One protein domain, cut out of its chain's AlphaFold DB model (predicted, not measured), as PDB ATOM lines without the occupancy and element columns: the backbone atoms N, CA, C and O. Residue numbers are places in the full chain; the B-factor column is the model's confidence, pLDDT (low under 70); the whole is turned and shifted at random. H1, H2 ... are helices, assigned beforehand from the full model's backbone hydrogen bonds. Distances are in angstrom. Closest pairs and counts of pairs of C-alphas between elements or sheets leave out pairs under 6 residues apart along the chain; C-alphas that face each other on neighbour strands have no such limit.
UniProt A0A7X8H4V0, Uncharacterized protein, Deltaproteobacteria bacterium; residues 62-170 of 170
ATOM      1  N   VAL A  62       0.891  67.429 155.373       77.81
ATOM      2  CA  VAL A  62       1.077  67.798 153.963       77.81
ATOM      3  C   VAL A  62       2.021  66.771 153.337       77.81
ATOM      4  O   VAL A  62       3.098  66.523 153.872       77.81
ATOM      5  N   ASN A  63       1.607  66.150 152.238       87.25
ATOM      6  CA  ASN A  63       2.405  65.210 151.446       87.25
ATOM      7  C   ASN A  63       2.562  65.737 150.014       87.25
ATOM      8  O   ASN A  63       2.067  66.822 149.703       87.25
ATOM      9  N   GLY A  64       3.198  64.966 149.131       85.00
ATOM     10  CA  GLY A  64       3.409  65.364 147.736       85.00
ATOM     11  C   GLY A  64       2.124  65.733 146.986       85.00
ATOM     12  O   GLY A  64       2.119  66.701 146.231       85.00
ATOM     13  N   LYS A  65       0.995  65.058 147.257       87.75
ATOM     14  CA  LYS A  65      -0.303  65.396 146.629       87.75
ATOM     15  C   LYS A  65      -0.823  66.766 147.053       87.75
ATOM     16  O   LYS A  65      -1.444  67.465 146.259       87.75
ATOM     17  N   SER A  66      -0.639  67.123 148.321       89.81
ATOM     18  CA  SER A  66      -1.000  68.451 148.824       89.81
ATOM     19  C   SER A  66      -0.004  69.505 148.351       89.81
ATOM     20  O   SER A  66      -0.420  70.600 147.996       89.81
ATOM     21  N   TRP A  67       1.284  69.160 148.305       94.12
ATOM     22  CA  TRP A  67       2.368  70.034 147.864       94.12
ATOM     23  C   TRP A  67       2.189  70.513 146.421       94.12
ATOM     24  O   TRP A  67       2.332  71.700 146.148       94.12
ATOM     25  N   GLU A  68       1.811  69.613 145.510       92.88
ATOM     26  CA  GLU A  68       1.553  69.938 144.100       92.88
ATOM     27  C   GLU A  68       0.388  70.927 143.918       92.88
ATOM     28  O   GLU A  68       0.367  71.702 142.966       92.88
ATOM     29  N   ARG A  69      -0.572  70.938 144.852       92.75
ATOM     30  CA  ARG A  69      -1.733  71.841 144.822       92.75
ATOM     31  C   ARG A  69      -1.443  73.231 145.382       92.75
ATOM     32  O   ARG A  69      -2.280  74.115 145.225       92.75
ATOM     33  N   LEU A  70      -0.315  73.411 146.069       92.25
ATOM     34  CA  LEU A  70       0.095  74.717 146.567       92.25
ATOM     35  C   LEU A  70       0.668  75.536 145.410       92.25
ATOM     36  O   LEU A  70       1.531  75.072 144.663       92.25
ATOM     37  N   ASP A  71       0.219  76.781 145.297       95.19
ATOM     38  CA  ASP A  71       0.899  77.770 144.476       95.19
ATOM     39  C   ASP A  71       2.268  78.119 145.084       95.19
ATOM     40  O   ASP A  71       2.605  77.735 146.210       95.19
ATOM     41  N   TYR A  72       3.099  78.843 144.333       96.19
ATOM     42  CA  TYR A  72       4.450  79.166 144.792       96.19
ATOM     43  C   TYR A  72       4.443  79.935 146.126       96.19
ATOM     44  O   TYR A  72       5.231  79.630 147.021       96.19
ATOM     45  N   SER A  73       3.504  80.869 146.303       95.75
ATOM     46  CA  SER A  73       3.312  81.599 147.559       95.75
ATOM     47  C   SER A  73       2.921  80.680 148.720       95.75
ATOM     48  O   SER A  73       3.479  80.818 149.809       95.75
ATOM     49  N   GLY A  74       2.036  79.703 148.501       93.44
ATOM     50  CA  GLY A  74       1.680  78.692 149.495       93.44
ATOM     51  C   GLY A  74       2.852  77.787 149.878       93.44
ATOM     52  O   GLY A  74       3.042  77.501 151.061       93.44
ATOM     53  N   LYS A  75       3.688  77.388 148.911       96.56
ATOM     54  CA  LYS A  75       4.916  76.615 149.174       96.56
ATOM     55  C   LYS A  75       5.922  77.410 150.005       96.56
ATOM     56  O   LYS A  75       6.447  76.883 150.982       96.56
ATOM     57  N   LEU A  76       6.147  78.682 149.664       95.69
ATOM     58  CA  LEU A  76       6.987  79.582 150.462       95.69
ATOM     59  C   LEU A  76       6.447  79.723 151.889       95.69
ATOM     60  O   LEU A  76       7.202  79.559 152.842       95.69
ATOM     61  N   GLY A  77       5.141  79.965 152.041       94.81
ATOM     62  CA  GLY A  77       4.493  80.079 153.348       94.81
ATOM     63  C   GLY A  77       4.643  78.816 154.198       94.81
ATOM     64  O   GLY A  77       4.933  78.912 155.389       94.81
ATOM     65  N   PHE A  78       4.523  77.634 153.585       94.62
ATOM     66  CA  PHE A  78       4.771  76.364 154.266       94.62
ATOM     67  C   PHE A  78       6.215  76.256 154.773       94.62
ATOM     68  O   PHE A  78       6.425  75.909 155.934       94.62
ATOM     69  N   VAL A  79       7.210  76.561 153.931       95.06
ATOM     70  CA  VAL A  79       8.629  76.469 154.320       95.06
ATOM     71  C   VAL A  79       8.983  77.500 155.393       95.06
ATOM     72  O   VAL A  79       9.647  77.148 156.363       95.06
ATOM     73  N   CYS A  80       8.495  78.739 155.281       94.62
ATOM     74  CA  CYS A  80       8.658  79.742 156.337       94.62
ATOM     75  C   CYS A  80       8.048  79.260 157.661       94.62
ATOM     76  O   CYS A  80       8.721  79.284 158.685       94.62
ATOM     77  N   GLY A  81       6.821  78.728 157.633       93.56
ATOM     78  CA  GLY A  81       6.180  78.170 158.825       93.56
ATOM     79  C   GLY A  81       6.945  76.984 159.424       93.56
ATOM     80  O   GLY A  81       6.971  76.815 160.643       93.56
ATOM     81  N   LEU A  82       7.612  76.179 158.591       91.69
ATOM     82  CA  LEU A  82       8.492  75.107 159.053       91.69
ATOM     83  C   LEU A  82       9.735  75.665 159.765       91.69
ATOM     84  O   LEU A  82      10.066  75.191 160.851       91.69
ATOM     85  N   PHE A  83      10.393  76.680 159.197       91.00
ATOM     86  CA  PHE A  83      11.521  77.370 159.835       91.00
ATOM     87  C   PHE A  83      11.127  78.019 161.163       91.00
ATOM     88  O   PHE A  83      11.829  77.841 162.165       91.00
ATOM     89  N   ASP A  84       9.981  78.695 161.203       91.25
ATOM     90  CA  ASP A  84       9.437  79.282 162.426       91.25
ATOM     91  C   ASP A  84       9.154  78.198 163.470       91.25
ATOM     92  O   ASP A  84       9.505  78.351 164.640       91.25
ATOM     93  N   GLY A  85       8.592  77.059 163.054       89.50
ATOM     94  CA  GLY A  85       8.334  75.910 163.922       89.50
ATOM     95  C   GLY A  85       9.608  75.302 164.519       89.50
ATOM     96  O   GLY A  85       9.656  75.045 165.723       89.50
ATOM     97  N   ILE A  86      10.656  75.115 163.709       86.75
ATOM     98  CA  ILE A  86      11.969  74.615 164.162       86.75
ATOM     99  C   ILE A  86      12.601  75.603 165.153       86.75
ATOM    100  O   ILE A  86      13.081  75.201 166.218       86.75
ATOM    101  N   THR A  87      12.553  76.897 164.834       86.81
ATOM    102  CA  THR A  87      13.080  77.975 165.682       86.81
ATOM    103  C   THR A  87      12.332  78.047 167.011       86.81
ATOM    104  O   THR A  87      12.953  78.095 168.074       86.81
ATOM    105  N   LEU A  88      10.997  77.978 166.977       87.12
ATOM    106  CA  LEU A  88      10.159  77.977 168.169       87.12
ATOM    107  C   LEU A  88      10.458  76.757 169.044       87.12
ATOM    108  O   LEU A  88      10.694  76.917 170.242       87.12
ATOM    109  N   PHE A  89      10.527  75.560 168.454       82.75
ATOM    110  CA  PHE A  89      10.874  74.329 169.166       82.75
ATOM    111  C   PHE A  89      12.221  74.447 169.894       82.75
ATOM    112  O   PHE A  89      12.322  74.118 171.078       82.75
ATOM    113  N   TYR A  90      13.239  74.984 169.219       82.81
ATOM    114  CA  TYR A  90      14.554  75.202 169.818       82.81
ATOM    115  C   TYR A  90      14.544  76.282 170.911       82.81
ATOM    116  O   TYR A  90      15.219  76.144 171.933       82.81
ATOM    117  N   SER A  91      13.754  77.346 170.736       82.00
ATOM    118  CA  SER A  91      13.641  78.427 171.721       82.00
ATOM    119  C   SER A  91      12.980  77.970 173.028       82.00
ATOM    120  O   SER A  91      13.461  78.307 174.110       82.00
ATOM    121  N   VAL A  92      11.940  77.131 172.947       81.38
ATOM    122  CA  VAL A  92      11.190  76.626 174.112       81.38
ATOM    123  C   VAL A  92      12.032  75.672 174.964       81.38
ATOM    124  O   VAL A  92      11.820  75.557 176.173       81.38
ATOM    125  N   ALA A  93      13.039  75.031 174.374       74.69
ATOM    126  CA  ALA A  93      13.955  74.158 175.093       74.69
ATOM    127  C   ALA A  93      14.776  74.867 176.178       74.69
ATOM    128  O   ALA A  93      15.220  74.210 177.111       74.69
ATOM    129  N   ASP A  94      14.942  76.191 176.105       66.31
ATOM    130  CA  ASP A  94      15.600  76.954 177.178       66.31
ATOM    131  C   ASP A  94      14.758  77.033 178.459       66.31
ATOM    132  O   ASP A  94      15.288  77.188 179.555       66.31
ATOM    133  N   GLY A  95      13.431  76.947 178.327       65.00
ATOM    134  CA  GLY A  95      12.488  77.103 179.437       65.00
ATOM    135  C   GLY A  95      12.095  75.791 180.120       65.00
ATOM    136  O   GLY A  95      11.416  75.810 181.148       65.00
ATOM    137  N   SER A  96      12.487  74.642 179.564       70.88
ATOM    138  CA  SER A  96      12.091  73.330 180.079       70.88
ATOM    139  C   SER A  96      13.080  72.813 181.121       70.88
ATOM    140  O   SER A  96      14.268  72.664 180.854       70.88
ATOM    141  N   LYS A  97      12.586  72.428 182.306       72.12
ATOM    142  CA  LYS A  97      13.415  71.812 183.364       72.12
ATOM    143  C   LYS A  97      14.005  70.449 182.970       72.12
ATOM    144  O   LYS A  97      14.946  69.994 183.615       72.12
ATOM    145  N   ASN A  98      13.455  69.805 181.937       74.44
ATOM    146  CA  ASN A  98      13.752  68.412 181.588       74.44
ATOM    147  C   ASN A  98      14.535  68.242 180.279       74.44
ATOM    148  O   ASN A  98      14.957  67.128 179.985       74.44
ATOM    149  N   ILE A  99      14.710  69.298 179.477       75.56
ATOM    150  CA  ILE A  99      15.392  69.222 178.176       75.56
ATOM    151  C   ILE A  99      16.415  70.347 178.125       75.56
ATOM    152  O   ILE A  99      16.036  71.508 178.217       75.56
ATOM    153  N   ARG A 100      17.703  70.023 177.986       74.50
ATOM    154  CA  ARG A 100      18.742  71.047 177.835       74.50
ATOM    155  C   ARG A 100      18.901  71.396 176.362       74.50
ATOM    156  O   ARG A 100      18.885  70.514 175.506       74.50
ATOM    157  N   LYS A 101      19.160  72.671 176.054       74.94
ATOM    158  CA  LYS A 101      19.493  73.112 174.686       74.94
ATOM    159  C   LYS A 101      20.666  72.351 174.067       74.94
ATOM    160  O   LYS A 101      20.648  72.099 172.867       74.94
ATOM    161  N   SER A 102      21.654  71.944 174.869       78.31
ATOM    162  CA  SER A 102      22.770  71.105 174.410       78.31
ATOM    163  C   SER A 102      22.290  69.822 173.738       78.31
ATOM    164  O   SER A 102      22.849  69.420 172.721       78.31
ATOM    165  N   ASP A 103      21.219  69.230 174.258       74.56
ATOM    166  CA  ASP A 103      20.707  67.936 173.808       74.56
ATOM    167  C   ASP A 103      19.913  68.083 172.503       74.56
ATOM    168  O   ASP A 103      19.830  67.151 171.710       74.56
ATOM    169  N   LEU A 104      19.366  69.278 172.254       76.81
ATOM    170  CA  LEU A 104      18.675  69.619 171.012       76.81
ATOM    171  C   LEU A 104      19.576  70.276 169.974       76.81
ATOM    172  O   LEU A 104      19.167  70.391 168.825       76.81
ATOM    173  N   SER A 105      20.779  70.710 170.347       77.19
ATOM    174  CA  SER A 105      21.694  71.382 169.424       77.19
ATOM    175  C   SER A 105      22.028  70.502 168.220       77.19
ATOM    176  O   SER A 105      22.078  71.004 167.105       77.19
ATOM    177  N   SER A 106      22.165  69.186 168.406       74.94
ATOM    178  CA  SER A 106      22.377  68.229 167.314       74.94
ATOM    179  C   SER A 106      21.177  68.140 166.372       74.94
ATOM    180  O   SER A 106      21.377  68.050 165.165       74.94
ATOM    181  N   ILE A 107      19.954  68.212 166.905       75.19
ATOM    182  CA  ILE A 107      18.700  68.150 166.143       75.19
ATOM    183  C   ILE A 107      18.462  69.468 165.410       75.19
ATOM    184  O   ILE A 107      18.197  69.482 164.218       75.19
ATOM    185  N   TYR A 108      18.608  70.600 166.093       78.19
ATOM    186  CA  TYR A 108      18.514  71.910 165.457       78.19
ATOM    187  C   TYR A 108      19.553  72.040 164.347       78.19
ATOM    188  O   TYR A 108      19.233  72.389 163.212       78.19
ATOM    189  N   ASN A 109      20.789  71.640 164.652       78.81
ATOM    190  CA  ASN A 109      21.835  71.601 163.659       78.81
ATOM    191  C   ASN A 109      21.520  70.600 162.566       78.81
ATOM    192  O   ASN A 109      21.917  70.902 161.468       78.81
ATOM    193  N   SER A 110      20.863  69.455 162.769       77.50
ATOM    194  CA  SER A 110      20.540  68.534 161.665       77.50
ATOM    195  C   SER A 110      19.390  69.026 160.788       77.50
ATOM    196  O   SER A 110      19.367  68.699 159.606       77.50
ATOM    197  N   LEU A 111      18.486  69.834 161.345       84.12
ATOM    198  CA  LEU A 111      17.336  70.405 160.649       84.12
ATOM    199  C   LEU A 111      17.647  71.728 159.941       84.12
ATOM    200  O   LEU A 111      16.883  72.113 159.063       84.12
ATOM    201  N   GLY A 112      18.715  72.437 160.310       85.56
ATOM    202  CA  GLY A 112      19.036  73.753 159.750       85.56
ATOM    203  C   GLY A 112      19.418  73.723 158.265       85.56
ATOM    204  O   GLY A 112      20.156  72.847 157.808       85.56
ATOM    205  N   VAL A 113      18.972  74.717 157.510       87.62
ATOM    206  CA  VAL A 113      19.445  74.970 156.142       87.62
ATOM    207  C   VAL A 113      20.682  75.884 156.213       87.62
ATOM    208  O   VAL A 113      20.677  76.785 157.048       87.62
ATOM    209  N   PRO A 114      21.744  75.648 155.416       88.62
ATOM    210  CA  PRO A 114      22.888  76.563 155.321       88.62
ATOM    211  C   PRO A 114      22.475  78.017 155.035       88.62
ATOM    212  O   PRO A 114      21.576  78.245 154.226       88.62
ATOM    213  N   ASP A 115      23.143  78.985 155.672       88.00
ATOM    214  CA  ASP A 115      22.775  80.414 155.637       88.00
ATOM    215  C   ASP A 115      22.840  81.027 154.224       88.00
ATOM    216  O   ASP A 115      22.192  82.033 153.937       88.00
ATOM    217  N   GLU A 116      23.620  80.426 153.323       92.00
ATOM    218  CA  GLU A 116      23.737  80.828 151.922       92.00
ATOM    219  C   GLU A 116      22.535  80.430 151.047       92.00
ATOM    220  O   GLU A 116      22.433  80.893 149.908       92.00
ATOM    221  N   LEU A 117      21.635  79.575 151.544       94.19
ATOM    222  CA  LEU A 117      20.470  79.094 150.804       94.19
ATOM    223  C   LEU A 117      19.206  79.847 151.207       94.19
ATOM    224  O   LEU A 117      18.938  80.122 152.375       94.19
ATOM    225  N   THR A 118      18.376  80.147 150.215       95.56
ATOM    226  CA  THR A 118      17.118  80.862 150.413       95.56
ATOM    227  C   THR A 118      15.948  79.903 150.645       95.56
ATOM    228  O   THR A 118      15.988  78.726 150.283       95.56
ATOM    229  N   VAL A 119      14.831  80.427 151.158       95.19
ATOM    230  CA  VAL A 119      13.548  79.696 151.212       95.19
ATOM    231  C   VAL A 119      13.144  79.187 149.818       95.19
ATOM    232  O   VAL A 119      12.625  78.079 149.684       95.19
ATOM    233  N   GLY A 120      13.420  79.964 148.766       97.25
ATOM    234  CA  GLY A 120      13.155  79.564 147.383       97.25
ATOM    235  C   GLY A 120      13.977  78.349 146.944       97.25
ATOM    236  O   GLY A 120      13.455  77.480 146.245       97.25
ATOM    237  N   ASP A 121      15.226  78.234 147.404       97.94
ATOM    238  CA  ASP A 121      16.075  77.069 147.125       97.94
ATOM    239  C   ASP A 121      15.526  75.804 147.785       97.94
ATOM    240  O   ASP A 121      15.508  74.741 147.159       97.94
ATOM    241  N   VAL A 122      15.001  75.928 149.007       97.31
ATOM    242  CA  VAL A 122      14.318  74.828 149.703       97.31
ATOM    243  C   VAL A 122      13.084  74.385 148.920       97.31
ATOM    244  O   VAL A 122      12.931  73.194 148.651       97.31
ATOM    245  N   VAL A 123      12.227  75.326 148.496       97.88
ATOM    246  CA  VAL A 123      11.030  75.018 147.691       97.88
ATOM    247  C   VAL A 123      11.418  74.292 146.405       97.88
ATOM    248  O   VAL A 123      10.850  73.244 146.101       97.88
ATOM    249  N   LYS A 124      12.433  74.788 145.689       98.12
ATOM    250  CA  LYS A 124      12.952  74.142 144.480       98.12
ATOM    251  C   LYS A 124      13.476  72.732 144.767       98.12
ATOM    252  O   LYS A 124      13.234  71.812 143.990       98.12
ATOM    253  N   GLY A 125      14.175  72.547 145.883       97.50
ATOM    254  CA  GLY A 125      14.656  71.247 146.335       97.50
ATOM    255  C   GLY A 125      13.535  70.252 146.632       97.50
ATOM    256  O   GLY A 125      13.626  69.087 146.243       97.50
ATOM    257  N   MET A 126      12.463  70.717 147.275       97.81
ATOM    258  CA  MET A 126      11.271  69.914 147.552       97.81
ATOM    259  C   MET A 126      10.499  69.582 146.268       97.81
ATOM    260  O   MET A 126      10.080  68.440 146.093       97.81
ATOM    261  N   ASP A 127      10.375  70.527 145.333       98.00
ATOM    262  CA  ASP A 127       9.786  70.283 144.008       98.00
ATOM    263  C   ASP A 127      10.574  69.221 143.230       98.00
ATOM    264  O   ASP A 127       9.987  68.308 142.650       98.00
ATOM    265  N   MET A 128      11.908  69.278 143.274       97.62
ATOM    266  CA  MET A 128      12.765  68.246 142.686       97.62
ATOM    267  C   MET A 128      12.620  66.881 143.363       97.62
ATOM    268  O   MET A 128      12.815  65.865 142.711       97.62
ATOM    269  N   PHE A 129      12.331  66.833 144.662       97.62
ATOM    270  CA  PHE A 129      12.103  65.570 145.360       97.62
ATOM    271  C   PHE A 129      10.777  64.926 144.939       97.62
ATOM    272  O   PHE A 129      10.712  63.713 144.747       97.62
ATOM    273  N   TYR A 130       9.732  65.737 144.769       97.12
ATOM    274  CA  TYR A 130       8.402  65.277 144.370       97.12
ATOM    275  C   TYR A 130       8.217  65.075 142.865       97.12
ATOM    276  O   TYR A 130       7.170  64.576 142.456       97.12
ATOM    277  N   SER A 131       9.216  65.402 142.041       96.38
ATOM    278  CA  SER A 131       9.199  65.031 140.622       96.38
ATOM    279  C   SER A 131       9.324  63.517 140.402       96.38
ATOM    280  O   SER A 131       8.951  63.031 139.337       96.38
ATOM    281  N   ASP A 132       9.798  62.770 141.407       96.12
ATOM    282  CA  ASP A 132       9.726  61.309 141.450       96.12
ATOM    283  C   ASP A 132       8.324  60.862 141.926       96.12
ATOM    284  O   ASP A 132       7.952  61.124 143.080       96.12
ATOM    285  N   PRO A 133       7.543  60.149 141.088       94.38
ATOM    286  CA  PRO A 133       6.210  59.674 141.450       94.38
ATOM    287  C   PRO A 133       6.174  58.781 142.695       94.38
ATOM    288  O   PRO A 133       5.161  58.756 143.402       94.38
ATOM    289  N   GLU A 134       7.260  58.064 143.002       94.44
ATOM    290  CA  GLU A 134       7.346  57.227 144.202       94.44
ATOM    291  C   GLU A 134       7.356  58.060 145.490       94.44
ATOM    292  O   GLU A 134       6.940  57.585 146.549       94.44
ATOM    293  N   ASN A 135       7.764  59.329 145.402       96.00
ATOM    294  CA  ASN A 135       7.856  60.226 146.547       96.00
ATOM    295  C   ASN A 135       6.545  60.953 146.855       96.00
ATOM    296  O   ASN A 135       6.410  61.495 147.946       96.00
ATOM    297  N   ILE A 136       5.544  60.936 145.968       93.88
ATOM    298  CA  ILE A 136       4.289  61.703 146.123       93.88
ATOM    299  C   ILE A 136       3.544  61.379 147.431       93.88
ATOM    300  O   ILE A 136       2.849  62.230 147.995       93.88
ATOM    301  N   LYS A 137       3.664  60.144 147.928       91.38
ATOM    302  CA  LYS A 137       3.012  59.708 149.173       91.38
ATOM    303  C   LYS A 137       3.745  60.181 150.427       91.38
ATOM    304  O   LYS A 137       3.138  60.226 151.495       91.38
ATOM    305  N   LEU A 138       5.018  60.548 150.297       93.38
ATOM    306  CA  LEU A 138       5.858  60.912 151.427       93.38
ATOM    307  C   LEU A 138       5.453  62.284 151.991       93.38
ATOM    308  O   LEU A 138       5.153  63.206 151.218       93.38
ATOM    309  N   PRO A 139       5.466  62.453 153.325       92.88
ATOM    310  CA  PRO A 139       5.247  63.745 153.969       92.88
ATOM    311  C   PRO A 139       6.231  64.824 153.498       92.88
ATOM    312  O   PRO A 139       7.392  64.535 153.215       92.88
ATOM    313  N   ALA A 140       5.798  66.086 153.496       93.00
ATOM    314  CA  ALA A 140       6.599  67.253 153.108       93.00
ATOM    315  C   ALA A 140       7.877  67.390 153.937       93.00
ATOM    316  O   ALA A 140       8.903  67.831 153.423       93.00
ATOM    317  N   ILE A 141       7.857  66.929 155.192       91.31
ATOM    318  CA  ILE A 141       9.064  66.904 156.015       91.31
ATOM    319  C   ILE A 141      10.149  65.986 155.431       91.31
ATOM    320  O   ILE A 141      11.324  66.302 155.550       91.31
ATOM    321  N   CYS A 142       9.800  64.889 154.747       93.50
ATOM    322  CA  CYS A 142      10.787  64.011 154.113       93.50
ATOM    323  C   CYS A 142      11.481  64.728 152.948       93.50
ATOM    324  O   CYS A 142      12.700  64.652 152.819       93.50
ATOM    325  N   ALA A 143      10.722  65.480 152.144       96.25
ATOM    326  CA  ALA A 143      11.269  66.294 151.060       96.25
ATOM    327  C   ALA A 143      12.192  67.403 151.590       96.25
ATOM    328  O   ALA A 143      13.281  67.622 151.059       96.25
ATOM    329  N   TYR A 144      11.781  68.058 152.680       95.44
ATOM    330  CA  TYR A 144      12.599  69.037 153.387       95.44
ATOM    331  C   TYR A 144      13.914  68.425 153.889       95.44
ATOM    332  O   TYR A 144      14.994  68.927 153.588       95.44
ATOM    333  N   MET A 145      13.840  67.298 154.599       93.38
ATOM    334  CA  MET A 145      15.017  66.620 155.143       93.38
ATOM    335  C   MET A 145      15.953  66.134 154.041       93.38
ATOM    336  O   MET A 145      17.165  66.306 154.141       93.38
ATOM    337  N   HIS A 146      15.404  65.605 152.945       95.56
ATOM    338  CA  HIS A 146      16.179  65.262 151.757       95.56
ATOM    339  C   HIS A 146      16.972  66.465 151.226       95.56
ATOM    340  O   HIS A 146      18.164  66.338 150.936       95.56
ATOM    341  N   PHE A 147      16.337  67.638 151.122       96.12
ATOM    342  CA  PHE A 147      17.024  68.866 150.722       96.12
ATOM    343  C   PHE A 147      18.143  69.241 151.702       96.12
ATOM    344  O   PHE A 147      19.268  69.482 151.263       96.12
ATOM    345  N   VAL A 148      17.872  69.222 153.011       93.06
ATOM    346  CA  VAL A 148      18.866  69.548 154.044       93.06
ATOM    347  C   VAL A 148      20.079  68.617 153.961       93.06
ATOM    348  O   VAL A 148      21.207  69.106 153.888       93.06
ATOM    349  N   TYR A 149      19.887  67.297 153.879       92.50
ATOM    350  CA  TYR A 149      21.004  66.351 153.741       92.50
ATOM    351  C   TYR A 149      21.809  66.593 152.462       92.50
ATOM    352  O   TYR A 149      23.039  66.647 152.499       92.50
ATOM    353  N   LYS A 150      21.129  66.819 151.334       93.31
ATOM    354  CA  LYS A 150      21.794  67.096 150.056       93.31
ATOM    355  C   LYS A 150      22.603  68.396 150.092       93.31
ATOM    356  O   LYS A 150      23.718  68.424 149.579       93.31
ATOM    357  N   SER A 151      22.073  69.445 150.722       92.94
ATOM    358  CA  SER A 151      22.744  70.750 150.863       92.94
ATOM    359  C   SER A 151      24.026  70.689 151.699       92.94
ATOM    360  O   SER A 151      24.909  71.526 151.552       92.94
ATOM    361  N   ARG A 152      24.151  69.660 152.543       88.94
ATOM    362  CA  ARG A 152      25.300  69.417 153.427       88.94
ATOM    363  C   ARG A 152      26.297  68.417 152.867       88.94
ATOM    364  O   ARG A 152      27.232  68.041 153.571       88.94
ATOM    365  N   TYR A 153      26.109  68.009 151.615       89.06
ATOM    366  CA  TYR A 153      26.969  67.052 150.928       89.06
ATOM    367  C   TYR A 153      26.999  65.666 151.594       89.06
ATOM    368  O   TYR A 153      28.020  64.977 151.540       89.06
ATOM    369  N   ASP A 154      25.883  65.229 152.194       88.38
ATOM    370  CA  ASP A 154      25.738  63.827 152.595       88.38
ATOM    371  C   ASP A 154      25.911  62.910 151.370       88.38
ATOM    372  O   ASP A 154      25.567  63.265 150.237       88.38
ATOM    373  N   SER A 155      26.453  61.705 151.587       92.06
ATOM    374  CA  SER A 155      26.710  60.782 150.482       92.06
ATOM    375  C   SER A 155      25.401  60.363 149.790       92.06
ATOM    376  O   SER A 155      24.400  60.123 150.474       92.06
ATOM    377  N   PRO A 156      25.392  60.200 148.452       91.81
ATOM    378  CA  PRO A 156      24.201  59.756 147.723       91.81
ATOM    379  C   PRO A 156      23.616  58.448 148.270       91.81
ATOM    380  O   PRO A 156      22.405  58.333 148.426       91.81
ATOM    381  N   GLU A 157      24.481  57.505 148.658       93.12
ATOM    382  CA  GLU A 157      24.084  56.226 149.258       93.12
ATOM    383  C   GLU A 157      23.364  56.407 150.609       93.12
ATOM    384  O   GLU A 157      22.389  55.716 150.898       93.12
ATOM    385  N   SER A 158      23.826  57.341 151.450       90.44
ATOM    386  CA  SER A 158      23.179  57.662 152.730       90.44
ATOM    387  C   SER A 158      21.781  58.237 152.502       90.44
ATOM    388  O   SER A 158      20.814  57.802 153.128       90.44
ATOM    389  N   ILE A 159      21.664  59.175 151.558       92.56
ATOM    390  CA  ILE A 159      20.390  59.807 151.205       92.56
ATOM    391  C   ILE A 159      19.409  58.760 150.661       92.56
ATOM    392  O   ILE A 159      18.267  58.700 151.113       92.56
ATOM    393  N   GLU A 160      19.853  57.889 149.755       93.75
ATOM    394  CA  GLU A 160      19.023  56.829 149.175       93.75
ATOM    395  C   GLU A 160      18.521  55.841 150.237       93.75
ATOM    396  O   GLU A 160      17.331  55.521 150.272       93.75
ATOM    397  N   LYS A 161      19.387  55.426 151.174       93.69
ATOM    398  CA  LYS A 161      18.988  54.570 152.305       93.69
ATOM    399  C   LYS A 161      17.892  55.210 153.157       93.69
ATOM    400  O   LYS A 161      16.959  54.512 153.562       93.69
ATOM    401  N   ARG A 162      17.968  56.522 153.413       92.31
ATOM    402  CA  ARG A 162      16.930  57.256 154.161       92.31
ATOM    403  C   ARG A 162      15.620  57.334 153.382       92.31
ATOM    404  O   ARG A 162      14.571  57.036 153.944       92.31
ATOM    405  N   VAL A 163      15.669  57.643 152.085       94.31
ATOM    406  CA  VAL A 163      14.468  57.671 151.232       94.31
ATOM    407  C   VAL A 163      13.796  56.297 151.188       94.31
ATOM    408  O   VAL A 163      12.583  56.201 151.368       94.31
ATOM    409  N   ALA A 164      14.574  55.222 151.045       94.50
ATOM    410  CA  ALA A 164      14.065  53.853 151.084       94.50
ATOM    411  C   ALA A 164      13.457  53.482 152.450       94.50
ATOM    412  O   ALA A 164      12.498  52.712 152.520       94.50
ATOM    413  N   LEU A 165      13.991  54.012 153.555       91.88
ATOM    414  CA  LEU A 165      13.377  53.869 154.875       91.88
ATOM    415  C   LEU A 165      12.031  54.606 154.942       91.88
ATOM    416  O   LEU A 165      11.035  53.999 155.329       91.88
ATOM    417  N   TRP A 166      11.964  55.862 154.496       92.75
ATOM    418  CA  TRP A 166      10.723  56.642 154.505       92.75
ATOM    419  C   TRP A 166       9.620  56.010 153.652       92.75
ATOM    420  O   TRP A 166       8.485  55.930 154.106       92.75
ATOM    421  N   ARG A 167       9.952  55.479 152.467       92.00
ATOM    422  CA  ARG A 167       9.009  54.743 151.598       92.00
ATOM    423  C   ARG A 167       8.461  53.457 152.224       92.00
ATOM    424  O   ARG A 167       7.441  52.957 151.774       92.00
ATOM    425  N   ARG A 168       9.142  52.889 153.226       90.00
ATOM    426  CA  ARG A 168       8.641  51.733 153.990       90.00
ATOM    427  C   ARG A 168       7.781  52.147 155.181       90.00
ATOM    428  O   ARG A 168       6.955  51.358 155.626       90.00
ATOM    429  N   MET A 169       8.004  53.347 155.712       85.81
ATOM    430  CA  MET A 169       7.264  53.884 156.855       85.81
ATOM    431  C   MET A 169       5.901  54.478 156.471       85.81
ATOM    432  O   MET A 169       4.992  54.452 157.302       85.81
ATOM    433  N   PHE A 170       5.770  55.025 155.257       82.62
ATOM    434  CA  PHE A 170       4.570  55.704 154.740       82.62
ATOM    435  C   PHE A 170       4.003  55.007 153.505       82.62
ATOM    436  O   PHE A 170       2.757  54.974 153.376       82.62
TER     437      PHE A 170
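AT A GLANCE: This is residues 62 to 170 of the 170 residues of an uncharacterized protein of Deltaproteobacteria bacterium (UniProt A0A7X8H4V0). H5 sits in the middle of an all-helix body, H4 crossing it and H6 side by side with it; long H2 and folded-back H3 make an arm reaching away. The printed part has 109 residues with six named helices, H1 to H6 in order, and no named strand. It is compact, with radius of gyration of the C-alphas 14.7 A and spans of 44 by 33 by 28 A.

IN THESE COORDINATES: H1, residues 64 to 68, begins at C-alpha 64 (3.409, 65.364, 147.736). H2 is residues 72 to 92, 30.2 A; H3 101 to 111; H4 119 to 130; H5 140 to 151; H6 156 to 169, 20.1 A, ending at C-alpha 169 (7.264, 53.884, 156.855).

HOW THE PARTS SIT: H1 is close to but not clearly touching H4. H2 and H3 form a helical hairpin, and H2 touches H3 with residues 86 to 90 alone, the closest C-alphas being those of Tyr 90 and Tyr 108, 6.7 A apart. The hub H5 touches H4, closest C-alphas Met 126 and Ala 143, 5.0 A. H5 and H6 are a hairpin at a shallow tilt of 10 degrees. Every O i to N i+4 pair is within hydrogen-bond range except in H3, 5 of 7.

THE WHOLE: The printed part has no cut and no long link; residues 94 to 95 have pLDDT under 70.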